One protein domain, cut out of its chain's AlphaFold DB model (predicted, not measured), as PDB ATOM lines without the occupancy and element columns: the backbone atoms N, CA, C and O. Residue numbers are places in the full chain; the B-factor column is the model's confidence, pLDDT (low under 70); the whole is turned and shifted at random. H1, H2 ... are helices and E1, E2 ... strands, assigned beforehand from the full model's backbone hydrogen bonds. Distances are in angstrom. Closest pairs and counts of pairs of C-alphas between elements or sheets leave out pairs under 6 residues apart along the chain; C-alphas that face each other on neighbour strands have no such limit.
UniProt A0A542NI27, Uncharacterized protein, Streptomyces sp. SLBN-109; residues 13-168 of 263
ATOM      1  N   VAL A  13      -3.454  22.874  38.922       64.56
ATOM      2  CA  VAL A  13      -4.566  23.827  38.980       64.56
ATOM      3  C   VAL A  13      -4.075  25.194  38.537       64.56
ATOM      4  O   VAL A  13      -3.237  25.808  39.198       64.56
ATOM      5  N   GLY A  14      -4.637  25.722  37.456       67.88
ATOM      6  CA  GLY A  14      -4.372  27.106  37.088       67.88
ATOM      7  C   GLY A  14      -4.943  28.085  38.127       67.88
ATOM      8  O   GLY A  14      -6.050  27.916  38.643       67.88
ATOM      9  N   VAL A  15      -4.209  29.156  38.396       71.12
ATOM     10  CA  VAL A  15      -4.682  30.353  39.085       71.12
ATOM     11  C   VAL A  15      -4.457  31.532  38.164       71.12
ATOM     12  O   VAL A  15      -3.327  31.813  37.761       71.12
ATOM     13  N   ASP A  16      -5.534  32.237  37.847       76.50
ATOM     14  CA  ASP A  16      -5.449  33.478  37.088       76.50
ATOM     15  C   ASP A  16      -5.306  34.657  38.050       76.50
ATOM     16  O   ASP A  16      -6.137  34.830  38.942       76.50
ATOM     17  N   VAL A  17      -4.257  35.463  37.905       76.31
ATOM     18  CA  VAL A  17      -4.037  36.642  38.751       76.31
ATOM     19  C   VAL A  17      -4.367  37.897  37.954       76.31
ATOM     20  O   VAL A  17      -3.598  38.325  37.092       76.31
ATOM     21  N   LEU A  18      -5.489  38.524  38.303       77.25
ATOM     22  CA  LEU A  18      -5.884  39.834  37.811       77.25
ATOM     23  C   LEU A  18      -5.349  40.906  38.763       77.25
ATOM     24  O   LEU A  18      -5.855  41.103  39.866       77.25
ATOM     25  N   VAL A  19      -4.303  41.607  38.342       74.19
ATOM     26  CA  VAL A  19      -3.798  42.768  39.082       74.19
ATOM     27  C   VAL A  19      -4.578  43.993  38.622       74.19
ATOM     28  O   VAL A  19      -4.591  44.307  37.443       74.19
ATOM     29  N   CYS A  20      -5.220  44.699  39.539       74.62
ATOM     30  CA  CYS A  20      -5.924  45.941  39.269       74.62
ATOM     31  C   CYS A  20      -5.147  47.109  39.891       74.62
ATOM     32  O   CYS A  20      -4.648  47.002  41.014       74.62
ATOM     33  N   GLY A  21      -4.986  48.216  39.158       62.12
ATOM     34  CA  GLY A  21      -4.168  49.321  39.653       62.12
ATOM     35  C   GLY A  21      -4.320  50.652  38.918       62.12
ATOM     36  O   GLY A  21      -4.334  50.715  37.690       62.12
ATOM     37  N   THR A  22      -4.322  51.711  39.732       54.22
ATOM     38  CA  THR A  22      -4.386  53.159  39.446       54.22
ATOM     39  C   THR A  22      -5.714  53.706  38.916       54.22
ATOM     40  O   THR A  22      -6.483  53.033  38.229       54.22
ATOM     41  N   VAL A  23      -5.946  54.980  39.263       50.59
ATOM     42  CA  VAL A  23      -7.175  55.786  39.116       50.59
ATOM     43  C   VAL A  23      -7.749  55.790  37.686       50.59
ATOM     44  O   VAL A  23      -8.954  55.976  37.503       50.59
ATOM     45  N   CYS A  24      -6.913  55.496  36.687       43.66
ATOM     46  CA  CYS A  24      -7.252  55.461  35.263       43.66
ATOM     47  C   CYS A  24      -7.632  54.070  34.728       43.66
ATOM     48  O   CYS A  24      -7.887  53.927  33.530       43.66
ATOM     49  N   SER A  25      -7.656  53.032  35.568       54.91
ATOM     50  CA  SER A  25      -8.107  51.713  35.132       54.91
ATOM     51  C   SER A  25      -9.592  51.787  34.769       54.91
ATOM     52  O   SER A  25     -10.454  52.109  35.590       54.91
ATOM     53  N   ARG A  26      -9.905  51.545  33.487       63.22
ATOM     54  CA  ARG A  26     -11.290  51.316  33.066       63.22
ATOM     55  C   ARG A  26     -11.867  50.215  33.944       63.22
ATOM     56  O   ARG A  26     -11.177  49.242  34.248       63.22
ATOM     57  N   ARG A  27     -13.139  50.373  34.311       66.56
ATOM     58  CA  ARG A  27     -13.902  49.329  34.992       66.56
ATOM     59  C   ARG A  27     -13.693  48.017  34.219       66.56
ATOM     60  O   ARG A  27     -13.984  48.011  33.020       66.56
ATOM     61  N   PRO A  28     -13.148  46.957  34.844       68.12
ATOM     62  CA  PRO A  28     -12.998  45.690  34.151       68.12
ATOM     63  C   PRO A  28     -14.384  45.212  33.723       68.12
ATOM     64  O   PRO A  28     -15.362  45.415  34.442       68.12
ATOM     65  N   ASP A  29     -14.489  44.627  32.537       73.50
ATOM     66  CA  ASP A  29     -15.752  44.044  32.102       73.50
ATOM     67  C   ASP A  29     -16.074  42.838  33.015       73.50
ATOM     68  O   ASP A  29     -15.237  41.936  33.136       73.50
ATOM     69  N   PRO A  30     -17.252  42.792  33.675       71.56
ATOM     70  CA  PRO A  30     -17.672  41.648  34.482       71.56
ATOM     71  C   PRO A  30     -17.614  40.308  33.739       71.56
ATOM     72  O   PRO A  30     -17.449  39.266  34.375       71.56
ATOM     73  N   SER A  31     -17.751  40.318  32.409       75.44
ATOM     74  CA  SER A  31     -17.662  39.122  31.571       75.44
ATOM     75  C   SER A  31     -16.291  38.444  31.673       75.44
ATOM     76  O   SER A  31     -16.230  37.216  31.701       75.44
ATOM     77  N   LEU A  32     -15.213  39.215  31.868       71.44
ATOM     78  CA  LEU A  32     -13.846  38.700  32.023       71.44
ATOM     79  C   LEU A  32     -13.685  37.832  33.275       71.44
ATOM     80  O   LEU A  32     -12.875  36.906  33.295       71.44
ATOM     81  N   LEU A  33     -14.470  38.122  34.315       73.19
ATOM     82  CA  LEU A  33     -14.503  37.356  35.563       73.19
ATOM     83  C   LEU A  33     -15.419  36.127  35.478       73.19
ATOM     84  O   LEU A  33     -15.404  35.299  36.382       73.19
ATOM     85  N   ARG A  34     -16.204  36.004  34.399       73.00
ATOM     86  CA  ARG A  34     -17.142  34.900  34.139       73.00
ATOM     87  C   ARG A  34     -16.724  34.021  32.959       73.00
ATOM     88  O   ARG A  34     -17.495  33.167  32.524       73.00
ATOM     89  N   THR A  35     -15.533  34.234  32.404       69.75
ATOM     90  CA  THR A  35     -15.071  33.528  31.206       69.75
ATOM     91  C   THR A  35     -15.012  32.022  31.451       69.75
ATOM     92  O   THR A  35     -14.189  31.536  32.227       69.75
ATOM     93  N   ARG A  36     -15.868  31.260  30.761       64.38
ATOM     94  CA  ARG A  36     -15.818  29.792  30.776       64.38
ATOM     95  C   ARG A  36     -14.468  29.311  30.238       64.38
ATOM     96  O   ARG A  36     -13.972  29.849  29.253       64.38
ATOM     97  N   GLY A  37     -13.884  28.304  30.887       64.12
ATOM     98  CA  GLY A  37     -12.546  27.800  30.557       64.12
ATOM     99  C   GLY A  37     -11.396  28.567  31.216       64.12
ATOM    100  O   GLY A  37     -10.244  28.181  31.032       64.12
ATOM    101  N   ARG A  38     -11.674  29.615  32.013       65.94
ATOM    102  CA  ARG A  38     -10.671  30.149  32.941       65.94
ATOM    103  C   ARG A  38     -10.328  29.116  34.016       65.94
ATOM    104  O   ARG A  38     -11.141  28.235  34.312       65.94
ATOM    105  N   PRO A  39      -9.157  29.266  34.650       67.75
ATOM    106  CA  PRO A  39      -8.813  28.435  35.780       67.75
ATOM    107  C   PRO A  39      -9.844  28.557  36.913       67.75
ATOM    108  O   PRO A  39     -10.426  29.632  37.104       67.75
ATOM    109  N   PRO A  40     -10.051  27.488  37.703       76.06
ATOM    110  CA  PRO A  40     -11.092  27.438  38.732       76.06
ATOM    111  C   PRO A  40     -10.873  28.463  39.851       76.06
ATOM    112  O   PRO A  40     -11.794  28.769  40.600       76.06
ATOM    113  N   CYS A  41      -9.670  29.025  39.972       79.94
ATOM    114  CA  CYS A  41      -9.353  30.089  40.913       79.94
ATOM    115  C   CYS A  41      -8.877  31.338  40.163       79.94
ATOM    116  O   CYS A  41      -7.904  31.305  39.413       79.94
ATOM    117  N   THR A  42      -9.545  32.466  40.395       82.94
ATOM    118  CA  THR A  42      -9.105  33.793  39.959       82.94
ATOM    119  C   THR A  42      -8.794  34.647  41.184       82.94
ATOM    120  O   THR A  42      -9.526  34.665  42.169       82.94
ATOM    121  N   VAL A  43      -7.685  35.365  41.150       83.75
ATOM    122  CA  VAL A  43      -7.185  36.180  42.248       83.75
ATOM    123  C   VAL A  43      -7.147  37.626  41.793       83.75
ATOM    124  O   VAL A  43      -6.430  37.954  40.856       83.75
ATOM    125  N   VAL A  44      -7.886  38.500  42.475       83.38
ATOM    126  CA  VAL A  44      -7.895  39.936  42.189       83.38
ATOM    127  C   VAL A  44      -7.031  40.669  43.207       83.38
ATOM    128  O   VAL A  44      -7.323  40.729  44.410       83.38
ATOM    129  N   VAL A  45      -5.942  41.250  42.713       82.38
ATOM    130  CA  VAL A  45      -5.025  42.088  43.481       82.38
ATOM    131  C   VAL A  45      -5.307  43.544  43.151       82.38
ATOM    132  O   VAL A  45      -4.751  44.082  42.206       82.38
ATOM    133  N   ASP A  46      -6.161  44.176  43.948       81.44
ATOM    134  CA  ASP A  46      -6.481  45.602  43.845       81.44
ATOM    135  C   ASP A  46      -5.867  46.377  45.014       81.44
ATOM    136  O   ASP A  46      -6.431  46.387  46.104       81.44
ATOM    137  N   ARG A  47      -4.683  46.963  44.813       78.62
ATOM    138  CA  ARG A  47      -3.897  47.589  45.894       78.62
ATOM    139  C   ARG A  47      -4.596  48.791  46.531       78.62
ATOM    140  O   ARG A  47      -4.448  48.999  47.731       78.62
ATOM    141  N   GLU A  48      -5.314  49.563  45.724       82.00
ATOM    142  CA  GLU A  48      -5.992  50.787  46.162       82.00
ATOM    143  C   GLU A  48      -7.396  50.506  46.697       82.00
ATOM    144  O   GLU A  48      -8.050  51.416  47.199       82.00
ATOM    145  N   ASP A  49      -7.845  49.249  46.615       79.50
ATOM    146  CA  ASP A  49      -9.179  48.844  47.042       79.50
ATOM    147  C   ASP A  49     -10.273  49.683  46.358       79.50
ATOM    148  O   ASP A  49     -11.212  50.180  46.988       79.50
ATOM    149  N   ASP A  50     -10.115  49.879  45.047       84.31
ATOM    150  CA  ASP A  50     -11.007  50.678  44.227       84.31
ATOM    151  C   ASP A  50     -12.420  50.082  44.279       84.31
ATOM    152  O   ASP A  50     -12.699  48.935  43.897       84.31
ATOM    153  N   VAL A  51     -13.357  50.911  44.738       85.25
ATOM    154  CA  VAL A  51     -14.768  50.553  44.883       85.25
ATOM    155  C   VAL A  51     -15.347  50.043  43.564       85.25
ATOM    156  O   VAL A  51     -16.159  49.121  43.578       85.25
ATOM    157  N   ARG A  52     -14.910  50.569  42.414       84.69
ATOM    158  CA  ARG A  52     -15.394  50.151  41.090       84.69
ATOM    159  C   ARG A  52     -14.973  48.724  40.770       84.69
ATOM    160  O   ARG A  52     -15.780  47.958  40.241       84.69
ATOM    161  N   ILE A  53     -13.737  48.351  41.093       83.31
ATOM    162  CA  ILE A  53     -13.212  46.995  40.882       83.31
ATOM    163  C   ILE A  53     -13.920  46.023  41.820       83.31
ATOM    164  O   ILE A  53     -14.459  45.012  41.365       83.31
ATOM    165  N   THR A  54     -14.026  46.381  43.101       86.06
ATOM    166  CA  THR A  54     -14.760  45.588  44.092       86.06
ATOM    167  C   THR A  54     -16.217  45.377  43.676       86.06
ATOM    168  O   THR A  54     -16.676  44.241  43.625       86.06
ATOM    169  N   GLN A  55     -16.944  46.434  43.303       88.31
ATOM    170  CA  GLN A  55     -18.339  46.335  42.861       88.31
ATOM    171  C   GLN A  55     -18.496  45.508  41.587       88.31
ATOM    172  O   GLN A  55     -19.460  44.761  41.461       88.31
ATOM    173  N   THR A  56     -17.571  45.629  40.636       86.06
ATOM    174  CA  THR A  56     -17.606  44.839  39.396       86.06
ATOM    175  C   THR A  56     -17.463  43.358  39.692       86.06
ATOM    176  O   THR A  56     -18.242  42.554  39.184       86.06
ATOM    177  N   ALA A  57     -16.506  42.995  40.539       87.75
ATOM    178  CA  ALA A  57     -16.326  41.603  40.888       87.75
ATOM    179  C   ALA A  57     -17.456  41.081  41.782       87.75
ATOM    180  O   ALA A  57     -17.943  39.979  41.576       87.75
ATOM    181  N   LEU A  58     -17.976  41.875  42.718       89.06
ATOM    182  CA  LEU A  58     -19.178  41.476  43.458       89.06
ATOM    183  C   LEU A  58     -20.379  41.281  42.522       89.06
ATOM    184  O   LEU A  58     -21.108  40.309  42.669       89.06
ATOM    185  N   ALA A  59     -20.544  42.132  41.507       89.62
ATOM    186  CA  ALA A  59     -21.577  41.959  40.490       89.62
ATOM    187  C   ALA A  59     -21.349  40.719  39.610       89.62
ATOM    188  O   ALA A  59     -22.306  40.197  39.039       89.62
ATOM    189  N   SER A  60     -20.114  40.213  39.494       87.94
ATOM    190  CA  SER A  60     -19.837  38.979  38.754       87.94
ATOM    191  C   SER A  60     -20.238  37.714  39.521       87.94
ATOM    192  O   SER A  60     -20.343  36.665  38.886       87.94
ATOM    193  N   HIS A  61     -20.532  37.815  40.825       90.94
ATOM    194  CA  HIS A  61     -21.033  36.725  41.666       90.94
ATOM    195  C   HIS A  61     -22.331  36.135  41.096       90.94
ATOM    196  O   HIS A  61     -23.324  36.839  40.918       90.94
ATOM    197  N   ASN A  62     -22.316  34.841  40.777       89.94
ATOM    198  CA  ASN A  62     -23.460  34.108  40.243       89.94
ATOM    199  C   ASN A  62     -23.379  32.618  40.644       89.94
ATOM    200  O   ASN A  62     -22.888  31.798  39.860       89.94
ATOM    201  N   PRO A  63     -23.883  32.254  41.841       89.25
ATOM    202  CA  PRO A  63     -23.867  30.883  42.351       89.25
ATOM    203  C   PRO A  63     -24.569  29.883  41.435       89.25
ATOM    204  O   PRO A  63     -24.080  28.773  41.251       89.25
ATOM    205  N   ALA A  64     -25.676  30.291  40.807       87.69
ATOM    206  CA  ALA A  64     -26.446  29.434  39.905       87.69
ATOM    207  C   ALA A  64     -25.653  29.032  38.649       87.69
ATOM    208  O   ALA A  64     -25.933  28.002  38.044       87.69
ATOM    209  N   ALA A  65     -24.654  29.831  38.267       84.81
ATOM    210  CA  ALA A  65     -23.744  29.539  37.166       84.81
ATOM    211  C   ALA A  65     -22.367  29.031  37.636       84.81
ATOM    212  O   ALA A  65     -21.452  28.938  36.822       84.81
ATOM    213  N   GLY A  66     -22.196  28.728  38.929       85.50
ATOM    214  CA  GLY A  66     -20.934  28.241  39.489       85.50
ATOM    215  C   GLY A  66     -19.851  29.313  39.644       85.50
ATOM    216  O   GLY A  66     -18.681  28.968  39.785       85.50
ATOM    217  N   HIS A  67     -20.200  30.605  39.623       89.12
ATOM    218  CA  HIS A  67     -19.247  31.700  39.829       89.12
ATOM    219  C   HIS A  67     -19.388  32.275  41.234       89.12
ATOM    220  O   HIS A  67     -20.369  32.946  41.559       89.12
ATOM    221  N   PHE A  68     -18.366  32.077  42.053       90.31
ATOM    222  CA  PHE A  68     -18.334  32.559  43.423       90.31
ATOM    223  C   PHE A  68     -17.302  33.662  43.559       90.31
ATOM    224  O   PHE A  68     -16.180  33.559  43.076       90.31
ATOM    225  N   VAL A  69     -17.679  34.728  44.249       91.50
ATOM    226  CA  VAL A  69     -16.779  35.837  44.568       91.50
ATOM    227  C   VAL A  69     -16.678  35.946  46.071       91.50
ATOM    228  O   VAL A  69     -17.685  36.132  46.750       91.50
ATOM    229  N   VAL A  70     -15.458  35.797  46.571       91.19
ATOM    230  CA  VAL A  70     -15.119  35.892  47.984       91.19
ATOM    231  C   VAL A  70     -14.470  37.245  48.213       91.19
ATOM    232  O   VAL A  70     -13.452  37.571  47.602       91.19
ATOM    233  N   HIS A  71     -15.050  38.026  49.119       90.06
ATOM    234  CA  HIS A  71     -14.476  39.274  49.607       90.06
ATOM    235  C   HIS A  71     -13.994  39.054  51.043       90.06
ATOM    236  O   HIS A  71     -14.812  39.036  51.961       90.06
ATOM    237  N   PRO A  72     -12.690  38.792  51.255       84.75
ATOM    238  CA  PRO A  72     -12.190  38.435  52.570       84.75
ATOM    239  C   PRO A  72     -12.360  39.575  53.569       84.75
ATOM    240  O   PRO A  72     -11.877  40.695  53.367       84.75
ATOM    241  N   THR A  73     -12.953  39.247  54.711       83.62
ATOM    242  CA  THR A  73     -13.020  40.137  55.856       83.62
ATOM    243  C   THR A  73     -11.626  40.224  56.481       83.62
ATOM    244  O   THR A  73     -11.103  39.296  57.105       83.62
ATOM    245  N   VAL A  74     -11.001  41.385  56.339       68.62
ATOM    246  CA  VAL A  74      -9.655  41.719  56.842       68.62
ATOM    247  C   VAL A  74      -9.643  42.103  58.329       68.62
ATOM    248  O   VAL A  74      -8.780  42.847  58.781       68.62
ATOM    249  N   ALA A  75     -10.585  41.573  59.111       65.06
ATOM    250  CA  ALA A  75     -10.653  41.799  60.549       65.06
ATOM    251  C   ALA A  75      -9.577  40.993  61.319       65.06
ATOM    252  O   ALA A  75      -9.149  39.914  60.862       65.06
ATOM    253  N   PRO A  76      -9.162  41.475  62.510       51.56
ATOM    254  CA  PRO A  76      -8.402  40.678  63.472       51.56
ATOM    255  C   PRO A  76      -9.168  39.383  63.778       51.56
ATOM    256  O   PRO A  76     -10.372  39.414  64.019       51.56
ATOM    257  N   GLY A  77      -8.498  38.231  63.705       59.72
ATOM    258  CA  GLY A  77      -9.120  36.919  63.951       59.72
ATOM    259  C   GLY A  77      -9.465  36.087  62.709       59.72
ATOM    260  O   GLY A  77      -9.836  34.935  62.863       59.72
ATOM    261  N   GLY A  78      -9.279  36.612  61.490       62.31
ATOM    262  CA  GLY A  78      -9.175  35.814  60.256       62.31
ATOM    263  C   GLY A  78     -10.362  34.900  59.937       62.31
ATOM    264  O   GLY A  78     -10.334  33.711  60.221       62.31
ATOM    265  N   ARG A  79     -11.364  35.440  59.237       83.81
ATOM    266  CA  ARG A  79     -12.613  34.736  58.903       83.81
ATOM    267  C   ARG A  79     -12.674  34.190  57.474       83.81
ATOM    268  O   ARG A  79     -13.758  33.893  56.999       83.81
ATOM    269  N   LEU A  80     -11.532  33.991  56.807       85.69
ATOM    270  CA  LEU A  80     -11.500  33.601  55.389       85.69
ATOM    271  C   LEU A  80     -12.363  32.363  55.086       85.69
ATOM    272  O   LEU A  80     -13.121  32.379  54.128       85.69
ATOM    273  N   LEU A  81     -12.290  31.314  55.911       88.81
ATOM    274  CA  LEU A  81     -13.114  30.110  55.730       88.81
ATOM    275  C   LEU A  81     -14.613  30.415  55.831       88.81
ATOM    276  O   LEU A  81     -15.411  29.906  55.054       88.81
ATOM    277  N   GLN A  82     -14.991  31.302  56.750       90.12
ATOM    278  CA  GLN A  82     -16.371  31.754  56.901       90.12
ATOM    279  C   GLN A  82     -16.798  32.619  55.713       90.12
ATOM    280  O   GLN A  82     -17.916  32.471  55.239       90.12
ATOM    281  N   ASP A  83     -15.917  33.485  55.210       90.62
ATOM    282  CA  ASP A  83     -16.180  34.308  54.027       90.62
ATOM    283  C   ASP A  83     -16.390  33.426  52.783       90.62
ATOM    284  O   ASP A  83     -17.293  33.690  51.990       90.62
ATOM    285  N   ILE A  84     -15.622  32.336  52.648       89.44
ATOM    286  CA  ILE A  84     -15.816  31.327  51.596       89.44
ATOM    287  C   ILE A  84     -17.176  30.649  51.743       89.44
ATOM    288  O   ILE A  84     -17.948  30.622  50.789       89.44
ATOM    289  N   LEU A  85     -17.492  30.131  52.934       91.31
ATOM    290  CA  LEU A  85     -18.774  29.469  53.190       91.31
ATOM    291  C   LEU A  85     -19.955  30.404  52.904       91.31
ATOM    292  O   LEU A  85     -20.909  29.988  52.255       91.31
ATOM    293  N   ARG A  86     -19.866  31.679  53.303       91.56
ATOM    294  CA  ARG A  86     -20.885  32.695  52.988       91.56
ATOM    295  C   ARG A  86     -21.041  32.899  51.491       91.56
ATOM    296  O   ARG A  86     -22.169  32.930  51.015       91.56
ATOM    297  N   ALA A  87     -19.935  33.023  50.760       91.50
ATOM    298  CA  ALA A  87     -19.978  33.184  49.311       91.50
ATOM    299  C   ALA A  87     -20.605  31.964  48.620       91.50
ATOM    300  O   ALA A  87     -21.325  32.125  47.644       91.50
ATOM    301  N   LEU A  88     -20.380  30.758  49.146       89.50
ATOM    302  CA  LEU A  88     -20.991  29.520  48.649       89.50
ATOM    303  C   LEU A  88     -22.464  29.358  49.063       89.50
ATOM    304  O   LEU A  88     -23.097  28.382  48.675       89.50
ATOM    305  N   GLY A  89     -23.015  30.270  49.874       90.94
ATOM    306  CA  GLY A  89     -24.350  30.122  50.458       90.94
ATOM    307  C   GLY A  89     -24.447  29.000  51.500       90.94
ATOM    308  O   GLY A  89     -25.544  28.576  51.858       90.94
ATOM    309  N   ALA A  90     -23.311  28.505  51.996       90.12
ATOM    310  CA  ALA A  90     -23.241  27.449  52.992       90.12
ATOM    311  C   ALA A  90     -23.424  27.999  54.416       90.12
ATOM    312  O   ALA A  90     -23.128  29.160  54.722       90.12
ATOM    313  N   ARG A  91     -23.895  27.136  55.325       88.88
ATOM    314  CA  ARG A  91     -24.035  27.488  56.742       88.88
ATOM    315  C   ARG A  91     -22.663  27.749  57.359       88.88
ATOM    316  O   ARG A  91     -21.728  26.976  57.175       88.88
ATOM    317  N   VAL A  92     -22.575  28.825  58.134       87.88
ATOM    318  CA  VAL A  92     -21.362  29.204  58.859       87.88
ATOM    319  C   VAL A  92     -21.555  28.907  60.333       87.88
ATOM    320  O   VAL A  92     -22.349  29.576  60.994       87.88
ATOM    321  N   ASP A  93     -20.776  27.973  60.864       87.56
ATOM    322  CA  ASP A  93     -20.609  27.849  62.305       87.56
ATOM    323  C   ASP A  93     -19.388  28.665  62.752       87.56
ATOM    324  O   ASP A  93     -18.229  28.322  62.497       87.56
ATOM    325  N   ALA A  94     -19.661  29.795  63.406       81.25
ATOM    326  CA  ALA A  94     -18.625  30.692  63.903       81.25
ATOM    327  C   ALA A  94     -17.844  30.113  65.095       81.25
ATOM    328  O   ALA A  94     -16.757  30.614  65.383       81.25
ATOM    329  N   ARG A  95     -18.391  29.101  65.782       86.19
ATOM    330  CA  ARG A  95     -17.760  28.418  66.922       86.19
ATOM    331  C   ARG A  95     -16.969  27.186  66.497       86.19
ATOM    332  O   ARG A  95     -16.157  26.702  67.280       86.19
ATOM    333  N   ALA A  96     -17.180  26.701  65.273       86.56
ATOM    334  CA  ALA A  96     -16.425  25.582  64.739       86.56
ATOM    335  C   ALA A  96     -14.920  25.886  64.725       86.56
ATOM    336  O   ALA A  96     -14.478  26.975  64.340       86.56
ATOM    337  N   GLY A  97     -14.137  24.883  65.124       87.50
ATOM    338  CA  GLY A  97     -12.689  24.909  64.991       87.50
ATOM    339  C   GLY A  97     -12.262  25.002  63.526       87.50
ATOM    340  O   GLY A  97     -13.027  24.721  62.602       87.50
ATOM    341  N   ARG A  98     -11.002  25.379  63.310       84.44
ATOM    342  CA  ARG A  98     -10.447  25.592  61.969       84.44
ATOM    343  C   ARG A  98     -10.586  24.369  61.056       84.44
ATOM    344  O   ARG A  98     -10.979  24.533  59.912       84.44
ATOM    345  N   GLU A  99     -10.272  23.175  61.551       86.00
ATOM    346  CA  GLU A  99     -10.339  21.930  60.770       86.00
ATOM    347  C   GLU A  99     -11.764  21.639  60.284       86.00
ATOM    348  O   GLU A  99     -11.984  21.447  59.093       86.00
ATOM    349  N   ALA A 100     -12.752  21.758  61.176       88.75
ATOM    350  CA  ALA A 100     -14.162  21.611  60.824       88.75
ATOM    351  C   ALA A 100     -14.622  22.657  59.790       88.75
ATOM    352  O   ALA A 100     -15.417  22.349  58.904       88.75
ATOM    353  N   GLN A 101     -14.112  23.890  59.866       88.81
ATOM    354  CA  GLN A 101     -14.386  24.918  58.857       88.81
ATOM    355  C   GLN A 101     -13.715  24.609  57.509       88.81
ATOM    356  O   GLN A 101     -14.330  24.838  56.469       88.81
ATOM    357  N   GLU A 102     -12.483  24.091  57.502       87.88
ATOM    358  CA  GLU A 102     -11.795  23.652  56.278       87.88
ATOM    359  C   GLU A 102     -12.568  22.506  55.600       87.88
ATOM    360  O   GLU A 102     -12.809  22.556  54.392       87.88
ATOM    361  N   ASP A 103     -13.043  21.525  56.371       88.25
ATOM    362  CA  ASP A 103     -13.866  20.429  55.852       88.25
ATOM    363  C   ASP A 103     -15.224  20.902  55.338       88.25
ATOM    364  O   ASP A 103     -15.635  20.510  54.245       88.25
ATOM    365  N   ALA A 104     -15.894  21.808  56.056       90.31
ATOM    366  CA  ALA A 104     -17.139  22.406  55.587       90.31
ATOM    367  C   ALA A 104     -16.953  23.120  54.238       90.31
ATOM    368  O   ALA A 104     -17.797  22.986  53.351       90.31
ATOM    369  N   VAL A 105     -15.838  23.840  54.050       89.88
ATOM    370  CA  VAL A 105     -15.519  24.485  52.767       89.88
ATOM    371  C   VAL A 105     -15.320  23.442  51.671       89.88
ATOM    372  O   VAL A 105     -15.901  23.583  50.596       89.88
ATOM    373  N   ARG A 106     -14.547  22.378  51.926       87.31
ATOM    374  CA  ARG A 106     -14.335  21.300  50.943       87.31
ATOM    375  C   ARG A 106     -15.650  20.638  50.538       87.31
ATOM    376  O   ARG A 106     -15.865  20.395  49.353       87.31
ATOM    377  N   VAL A 107     -16.528  20.354  51.502       89.94
ATOM    378  CA  VAL A 107     -17.854  19.772  51.248       89.94
ATOM    379  C   VAL A 107     -18.711  20.724  50.416       89.94
ATOM    380  O   VAL A 107     -19.282  20.301  49.414       89.94
ATOM    381  N   ALA A 108     -18.754  22.010  50.775       89.94
ATOM    382  CA  ALA A 108     -19.523  23.013  50.045       89.94
ATOM    383  C   ALA A 108     -19.028  23.193  48.599       89.94
ATOM    384  O   ALA A 108     -19.837  23.230  47.676       89.94
ATOM    385  N   LEU A 109     -17.709  23.236  48.381       85.56
ATOM    386  CA  LEU A 109     -17.122  23.333  47.041       85.56
ATOM    387  C   LEU A 109     -17.406  22.092  46.191       85.56
ATOM    388  O   LEU A 109     -17.725  22.222  45.015       85.56
ATOM    389  N   ARG A 110     -17.348  20.890  46.780       85.38
ATOM    390  CA  ARG A 110     -17.725  19.651  46.077       85.38
ATOM    391  C   ARG A 110     -19.204  19.639  45.701       85.38
ATOM    392  O   ARG A 110     -19.535  19.240  44.590       85.38
ATOM    393  N   ALA A 111     -20.075  20.090  46.603       86.81
ATOM    394  CA  ALA A 111     -21.512  20.171  46.357       86.81
ATOM    395  C   ALA A 111     -21.868  21.204  45.275       86.81
ATOM    396  O   ALA A 111     -22.820  20.997  44.529       86.81
ATOM    397  N   ALA A 112     -21.091  22.285  45.160       82.81
ATOM    398  CA  ALA A 112     -21.262  23.294  44.117       82.81
ATOM    399  C   ALA A 112     -20.884  22.793  42.706       82.81
ATOM    400  O   ALA A 112     -21.267  23.419  41.719       82.81
ATOM    401  N   GLY A 113     -20.157  21.674  42.594       83.12
ATOM    402  CA  GLY A 113     -19.692  21.134  41.317       83.12
ATOM    403  C   GLY A 113     -18.576  21.975  40.678       83.12
ATOM    404  O   GLY A 113     -17.873  22.711  41.376       83.12
ATOM    405  N   PRO A 114     -18.363  21.859  39.352       81.12
ATOM    406  CA  PRO A 114     -17.390  22.675  38.633       81.12
ATOM    407  C   PRO A 114     -17.688  24.164  38.825       81.12
ATOM    408  O   PRO A 114     -18.701  24.673  38.345       81.12
ATOM    409  N   CYS A 115     -16.807  24.860  39.537       83.75
ATOM    410  CA  CYS A 115     -17.007  26.252  39.905       83.75
ATOM    411  C   CYS A 115     -15.742  27.088  39.703       83.75
ATOM    412  O   CYS A 115     -14.615  26.592  39.761       83.75
ATOM    413  N   GLN A 116     -15.951  28.378  39.459       85.62
ATOM    414  CA  GLN A 116     -14.909  29.387  39.403       85.62
ATOM    415  C   GLN A 116     -15.021  30.269  40.639       85.62
ATOM    416  O   GLN A 116     -16.065  30.870  40.898       85.62
ATOM    417  N   VAL A 117     -13.928  30.385  41.383       86.81
ATOM    418  CA  VAL A 117     -13.876  31.176  42.603       86.81
ATOM    419  C   VAL A 117     -12.933  32.359  42.425       86.81
ATOM    420  O   VAL A 117     -11.752  32.193  42.130       86.81
ATOM    421  N   THR A 118     -13.457  33.567  42.613       88.81
ATOM    422  CA  THR A 118     -12.716  34.827  42.528       88.81
ATOM    423  C   THR A 118     -12.458  35.382  43.922       88.81
ATOM    424  O   THR A 118     -13.403  35.661  44.658       88.81
ATOM    425  N   VAL A 119     -11.195  35.583  44.292       88.88
ATOM    426  CA  VAL A 119     -10.807  36.172  45.584       88.88
ATOM    427  C   VAL A 119     -10.468  37.637  45.415       88.88
ATOM    428  O   VAL A 119      -9.522  37.978  44.706       88.88
ATOM    429  N   LEU A 120     -11.195  38.504  46.109       88.44
ATOM    430  CA  LEU A 120     -10.911  39.935  46.161       88.44
ATOM    431  C   LEU A 120      -9.890  40.269  47.238       88.44
ATOM    432  O   LEU A 120      -9.679  39.508  48.179       88.44
ATOM    433  N   ARG A 121      -9.260  41.444  47.104       84.38
ATOM    434  CA  ARG A 121      -8.297  41.985  48.083       84.38
ATOM    435  C   ARG A 121      -7.227  40.975  48.479       84.38
ATOM    436  O   ARG A 121      -6.778  40.921  49.623       84.38
ATOM    437  N   ALA A 122      -6.811  40.165  47.523       81.19
ATOM    438  CA  ALA A 122      -6.026  38.988  47.820       81.19
ATOM    439  C   ALA A 122      -4.614  39.351  48.335       81.19
ATOM    440  O   ALA A 122      -4.012  38.629  49.123       81.19
ATOM    441  N   HIS A 123      -4.137  40.551  47.998       78.19
ATOM    442  CA  HIS A 123      -2.926  41.161  48.556       78.19
ATOM    443  C   HIS A 123      -2.994  41.439  50.070       78.19
ATOM    444  O   HIS A 123      -1.957  41.618  50.700       78.19
ATOM    445  N   ARG A 124      -4.192  41.478  50.669       81.56
ATOM    446  CA  ARG A 124      -4.386  41.636  52.121       81.56
ATOM    447  C   ARG A 124      -4.414  40.300  52.856       81.56
ATOM    448  O   ARG A 124      -4.444  40.272  54.087       81.56
ATOM    449  N   LEU A 125      -4.426  39.185  52.128       79.62
ATOM    450  CA  LEU A 125      -4.280  37.868  52.723       79.62
ATOM    451  C   LEU A 125      -2.804  37.651  53.060       79.62
ATOM    452  O   LEU A 125      -1.942  37.639  52.187       79.62
ATOM    453  N   GLY A 126      -2.509  37.463  54.346       77.88
ATOM    454  CA  GLY A 126      -1.184  37.011  54.764       77.88
ATOM    455  C   GLY A 126      -0.880  35.589  54.253       77.88
ATOM    456  O   GLY A 126      -1.815  34.837  53.954       77.88
ATOM    457  N   PRO A 127       0.398  35.165  54.226       70.88
ATOM    458  CA  PRO A 127       0.816  33.875  53.661       70.88
ATOM    459  C   PRO A 127       0.064  32.660  54.220       70.88
ATOM    460  O   PRO A 127      -0.346  31.764  53.485       70.88
ATOM    461  N   GLY A 128      -0.208  32.654  55.528       73.00
ATOM    462  CA  GLY A 128      -0.955  31.568  56.166       73.00
ATOM    463  C   GLY A 128      -2.393  31.422  55.658       73.00
ATOM    464  O   GLY A 128      -2.900  30.305  55.606       73.00
ATOM    465  N   ARG A 129      -3.038  32.524  55.254       75.00
ATOM    466  CA  ARG A 129      -4.423  32.525  54.752       75.00
ATOM    467  C   ARG A 129      -4.493  32.093  53.292       75.00
ATOM    468  O   ARG A 129      -5.399  31.353  52.927       75.00
ATOM    469  N   TRP A 130      -3.503  32.485  52.495       73.38
ATOM    470  CA  TRP A 130      -3.311  31.962  51.143       73.38
ATOM    471  C   TRP A 130      -3.160  30.448  51.129       73.38
ATOM    472  O   TRP A 130      -3.808  29.761  50.348       73.38
ATOM    473  N   ARG A 131      -2.373  29.912  52.061       71.75
ATOM    474  CA  ARG A 131      -2.237  28.466  52.208       71.75
ATOM    475  C   ARG A 131      -3.575  27.791  52.520       71.75
ATOM    476  O   ARG A 131      -3.890  26.773  51.914       71.75
ATOM    477  N   THR A 132      -4.356  28.352  53.445       75.12
ATOM    478  CA  THR A 132      -5.698  27.843  53.764       75.12
ATOM    479  C   THR A 132      -6.604  27.842  52.536       75.12
ATOM    480  O   THR A 132      -7.272  26.844  52.296       75.12
ATOM    481  N   TRP A 133      -6.586  28.921  51.745       77.81
ATOM    482  CA  TRP A 133      -7.312  28.995  50.478       77.81
ATOM    483  C   TRP A 133      -6.949  27.826  49.561       77.81
ATOM    484  O   TRP A 133      -7.803  27.000  49.259       77.81
ATOM    485  N   CYS A 134      -5.668  27.701  49.210       73.38
ATOM    486  CA  CYS A 134      -5.186  26.669  48.296       73.38
ATOM    487  C   CYS A 134      -5.531  25.250  48.765       73.38
ATOM    488  O   CYS A 134      -5.958  24.435  47.959       73.38
ATOM    489  N   ILE A 135      -5.409  24.963  50.068       70.19
ATOM    490  CA  ILE A 135      -5.750  23.652  50.649       70.19
ATOM    491  C   ILE A 135      -7.243  23.321  50.510       70.19
ATOM    492  O   ILE A 135      -7.612  22.148  50.442       70.19
ATOM    493  N   CYS A 136      -8.108  24.331  50.543       71.06
ATOM    494  CA  CYS A 136      -9.551  24.125  50.505       71.06
ATOM    495  C   CYS A 136     -10.104  24.128  49.078       71.06
ATOM    496  O   CYS A 136     -11.092  23.444  48.824       71.06
ATOM    497  N   THR A 137      -9.492  24.891  48.167       66.44
ATOM    498  CA  THR A 137     -10.024  25.126  46.817       66.44
ATOM    499  C   THR A 137      -9.344  24.324  45.717       66.44
ATOM    500  O   THR A 137      -9.906  24.214  44.631       66.44
ATOM    501  N   ALA A 138      -8.154  23.775  45.960       61.31
ATOM    502  CA  ALA A 138      -7.491  22.894  45.011       61.31
ATOM    503  C   ALA A 138      -7.705  21.421  45.414       61.31
ATOM    504  O   ALA A 138      -7.676  21.090  46.604       61.31
ATOM    505  N   PRO A 139      -7.846  20.499  44.444       54.69
ATOM    506  CA  PRO A 139      -7.457  19.106  44.657       54.69
ATOM    507  C   PRO A 139      -5.973  19.051  45.107       54.69
ATOM    508  O   PRO A 139      -5.301  20.080  45.061       54.69
ATOM    509  N   PRO A 140      -5.420  17.906  45.554       45.88
ATOM    510  CA  PRO A 140      -4.027  17.776  46.033       45.88
ATOM    511  C   PRO A 140      -2.990  17.892  44.899       45.88
ATOM    512  O   PRO A 140      -2.119  17.048  44.716       45.88
ATOM    513  N   LEU A 141      -3.119  18.941  44.112       41.53
ATOM    514  CA  LEU A 141      -2.564  19.136  42.801       41.53
ATOM    515  C   LEU A 141      -1.684  20.394  42.826       41.53
ATOM    516  O   LEU A 141      -2.019  21.365  43.517       41.53
ATOM    517  N   PRO A 142      -0.535  20.379  42.133       44.06
ATOM    518  CA  PRO A 142       0.324  21.553  41.990       44.06
ATOM    519  C   PRO A 142      -0.454  22.759  41.425       44.06
ATOM    520  O   PRO A 142      -1.477  22.588  40.782       44.06
ATOM    521  N   ILE A 143      -0.045  23.996  41.713       42.00
ATOM    522  CA  ILE A 143      -0.786  25.206  41.307       42.00
ATOM    523  C   ILE A 143       0.070  26.011  40.325       42.00
ATOM    524  O   ILE A 143       1.160  26.445  40.701       42.00
ATOM    525  N   SER A 144      -0.414  26.255  39.104       39.69
ATOM    526  CA  SER A 144       0.262  27.106  38.111       39.69
ATOM    527  C   SER A 144      -0.332  28.510  38.129       39.69
ATOM    528  O   SER A 144      -1.544  28.679  38.064       39.69
ATOM    529  N   PHE A 145       0.505  29.543  38.157       41.38
ATOM    530  CA  PHE A 145       0.050  30.935  38.128       41.38
ATOM    531  C   PHE A 145       0.170  31.507  36.720       41.38
ATOM    532  O   PHE A 145       1.259  31.520  36.150       41.38
ATOM    533  N   SER A 146      -0.928  32.040  36.190       39.44
ATOM    534  CA  SER A 146      -0.927  32.863  34.983       39.44
ATOM    535  C   SER A 146      -1.347  34.282  35.372       39.44
ATOM    536  O   SER A 146      -2.497  34.520  35.731       39.44
ATOM    537  N   CYS A 147      -0.404  35.231  35.385       41.09
ATOM    538  CA  CYS A 147      -0.712  36.653  35.586       41.09
ATOM    539  C   CYS A 147      -1.040  37.246  34.187       41.09
ATOM    540  O   CYS A 147      -0.121  37.471  33.400       41.09
ATOM    541  N   THR A 148      -2.316  37.498  33.850       42.22
ATOM    542  CA  THR A 148      -2.693  38.199  32.599       42.22
ATOM    543  C   THR A 148      -2.952  39.678  32.869       42.22
ATOM    544  O   THR A 148      -3.976  40.030  33.437       42.22
ATOM    545  N   MET A 149      -2.036  40.565  32.457       46.16
ATOM    546  CA  MET A 149      -2.265  42.018  32.464       46.16
ATOM    547  C   MET A 149      -1.403  42.743  31.415       46.16
ATOM    548  O   MET A 149      -0.203  42.472  31.315       46.16
ATOM    549  N   PRO A 150      -1.966  43.727  30.692       38.31
ATOM    550  CA  PRO A 150      -1.204  44.664  29.888       38.31
ATOM    551  C   PRO A 150      -0.704  45.822  30.783       38.31
ATOM    552  O   PRO A 150      -1.487  46.502  31.433       38.31
ATOM    553  N   HIS A 151       0.609  46.081  30.786       41.56
ATOM    554  CA  HIS A 151       1.210  47.408  31.057       41.56
ATOM    555  C   HIS A 151       1.539  47.832  32.511       41.56
ATOM    556  O   HIS A 151       1.431  49.010  32.847       41.56
ATOM    557  N   CYS A 152       2.078  46.954  33.369       38.41
ATOM    558  CA  CYS A 152       2.838  47.436  34.542       38.41
ATOM    559  C   CYS A 152       3.873  46.414  35.047       38.41
ATOM    560  O   CYS A 152       3.527  45.470  35.743       38.41
ATOM    561  N   HIS A 153       5.157  46.570  34.700       44.31
ATOM    562  CA  HIS A 153       6.177  45.523  34.913       44.31
ATOM    563  C   HIS A 153       6.818  45.479  36.322       44.31
ATOM    564  O   HIS A 153       7.229  44.408  36.765       44.31
ATOM    565  N   ALA A 154       6.942  46.603  37.039       46.28
ATOM    566  CA  ALA A 154       7.751  46.663  38.269       46.28
ATOM    567  C   ALA A 154       6.973  46.263  39.539       46.28
ATOM    568  O   ALA A 154       7.376  45.353  40.265       46.28
ATOM    569  N   THR A 155       5.816  46.878  39.779       43.69
ATOM    570  CA  THR A 155       4.955  46.589  40.943       43.69
ATOM    571  C   THR A 155       4.345  45.183  40.870       43.69
ATOM    572  O   THR A 155       4.130  44.528  41.892       43.69
ATOM    573  N   LEU A 156       4.143  44.682  39.646       47.78
ATOM    574  CA  LEU A 156       3.641  43.342  39.341       47.78
ATOM    575  C   LEU A 156       4.646  42.245  39.696       47.78
ATOM    576  O   LEU A 156       4.243  41.202  40.205       47.78
ATOM    577  N   ARG A 157       5.952  42.496  39.527       49.28
ATOM    578  CA  ARG A 157       6.988  41.570  40.002       49.28
ATOM    579  C   ARG A 157       6.938  41.418  41.509       49.28
ATOM    580  O   ARG A 157       6.991  40.296  41.975       49.28
ATOM    581  N   ILE A 158       6.766  42.504  42.260       50.00
ATOM    582  CA  ILE A 158       6.700  42.435  43.725       50.00
ATOM    583  C   ILE A 158       5.404  41.757  44.180       50.00
ATOM    584  O   ILE A 158       5.450  40.945  45.094       50.00
ATOM    585  N   CYS A 159       4.262  42.020  43.541       45.88
ATOM    586  CA  CYS A 159       2.988  41.412  43.937       45.88
ATOM    587  C   CYS A 159       2.873  39.940  43.517       45.88
ATOM    588  O   CYS A 159       2.592  39.110  44.380       45.88
ATOM    589  N   CYS A 160       3.145  39.595  42.245       50.72
ATOM    590  CA  CYS A 160       3.190  38.191  41.821       50.72
ATOM    591  C   CYS A 160       4.316  37.477  42.609       50.72
ATOM    592  O   CYS A 160       4.039  36.417  43.141       50.72
ATOM    593  N   ALA A 161       5.507  38.059  42.852       56.62
ATOM    594  CA  ALA A 161       6.521  37.425  43.715       56.62
ATOM    595  C   ALA A 161       6.100  37.322  45.184       56.62
ATOM    596  O   ALA A 161       6.400  36.320  45.794       56.62
ATOM    597  N   THR A 162       5.382  38.276  45.777       55.34
ATOM    598  CA  THR A 162       4.936  38.152  47.180       55.34
ATOM    599  C   THR A 162       3.885  37.062  47.314       55.34
ATOM    600  O   THR A 162       3.954  36.267  48.245       55.34
ATOM    601  N   VAL A 163       2.943  36.984  46.372       54.75
ATOM    602  CA  VAL A 163       1.939  35.916  46.321       54.75
ATOM    603  C   VAL A 163       2.630  34.576  46.060       54.75
ATOM    604  O   VAL A 163       2.486  33.658  46.857       54.75
ATOM    605  N   ILE A 164       3.478  34.484  45.037       57.84
ATOM    606  CA  ILE A 164       4.240  33.278  44.688       57.84
ATOM    607  C   ILE A 164       5.169  32.859  45.837       57.84
ATOM    608  O   ILE A 164       5.169  31.701  46.222       57.84
ATOM    609  N   THR A 165       5.914  33.769  46.460       57.19
ATOM    610  CA  THR A 165       6.780  33.483  47.614       57.19
ATOM    611  C   THR A 165       5.958  33.073  48.828       57.19
ATOM    612  O   THR A 165       6.339  32.119  49.496       57.19
ATOM    613  N   ALA A 166       4.823  33.718  49.109       53.81
ATOM    614  CA  ALA A 166       3.912  33.323  50.186       53.81
ATOM    615  C   ALA A 166       3.312  31.924  49.979       53.81
ATOM    616  O   ALA A 166       2.995  31.241  50.951       53.81
ATOM    617  N   LEU A 167       3.170  31.501  48.724       53.38
ATOM    618  CA  LEU A 167       2.657  30.190  48.340       53.38
ATOM    619  C   LEU A 167       3.749  29.113  48.278       53.38
ATOM    620  O   LEU A 167       3.490  27.964  48.627       53.38
ATOM    621  N   LEU A 168       4.964  29.484  47.869       49.34
ATOM    622  CA  LEU A 168       6.104  28.583  47.682       49.34
ATOM    623  C   LEU A 168       7.026  28.484  48.902       49.34
ATOM    624  O   LEU A 168       7.898  27.620  48.910       49.34
TER     625      LEU A 168
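This is residues 13 to 168 of the 263 residues of an uncharacterized protein of Streptomyces sp. SLBN-109 (UniProt A0A542NI27). A twisted sheet of five parallel strands forms the core, with helices on both faces: H2 covers part of one face, over E2, while H3 and H6 cover parts of the other, H3 over E3 and H6 over E1. H4 packs on H3 and H5 at the outside, and H5 joins this group to H6. The printed part has 156 residues with the elements E1 H1 E2 H2 E3 H3 H4 E4 H5 E5 H6, six named helices and five named strands; the sheet's order is E3 E4 E2 E1 E5, and the class is mixed, helices and strands. The whole is compact, with a radius of gyration of the C-alphas of 14.9 A and spans of 42 by 32 by 30 A.

E1, residues 13 to 20, begins with C-alpha 13 at (-4.566, 23.827, 38.980) and is 22.2 A long. H1 is residues 30 to 33, E2 residues 41 to 46 and 16.0 A, H2 residues 51 to 60 and E3 residues 67 to 70. H3 is residues 80 to 87 and H4 residues 98 to 112, 21.0 A. E4 is residues 116 to 119, H5 residues 127 to 137 and E5 residues 143 to 147. H6, residues 154 to 168, 20.5 A, ends with C-alpha 168 at (6.104, 28.583, 47.682).

Across the sheet N 68 and O 116 of E3 and E4 are 2.8 A apart, N 42 and O 117 of E2 and E4 2.8 A, N 18 and O 43 of E1 and E2 2.8 A, and N 15 and O 144 of E1 and E5 2.7 A, within hydrogen-bond range. E1, H1, E2 and E3, H3 H4, E4 are strand-helix-strand units, parallel neighbour strands joined through helices; E2, H2, E3 and E4, H5, E5 are split ones, with other strands between; the four crossovers are right-handed. H2 runs along the strands at a height over the sheet of 8.3 A. H3 is over E3 at 7.7 A, on the same face as H6, whose height is 9.5 A. H1, H4 and H5 only graze the sheet. H5, the hub, touches H4 at a steep tilt of 40 degrees, closest at the C-alphas of Arg 106 and Cys 136, 5.6 A. H6 touches H5 with residues 163 to 167 alone, closest at the C-alphas of Pro 127 and Ala 166, 4.7 A. In H2, H3, H4 and H5 every O i to N i+4 pair is within hydrogen-bond range, in H6 10 of 11; H1 is too short for one.

The C-alphas farthest apart, those of Arg 95 and His 151, are 44.8 A apart. The printed part has no cut and no long link. Its mean pLDDT is 73.5, and residues 137 to 168 are among the 52 under 70.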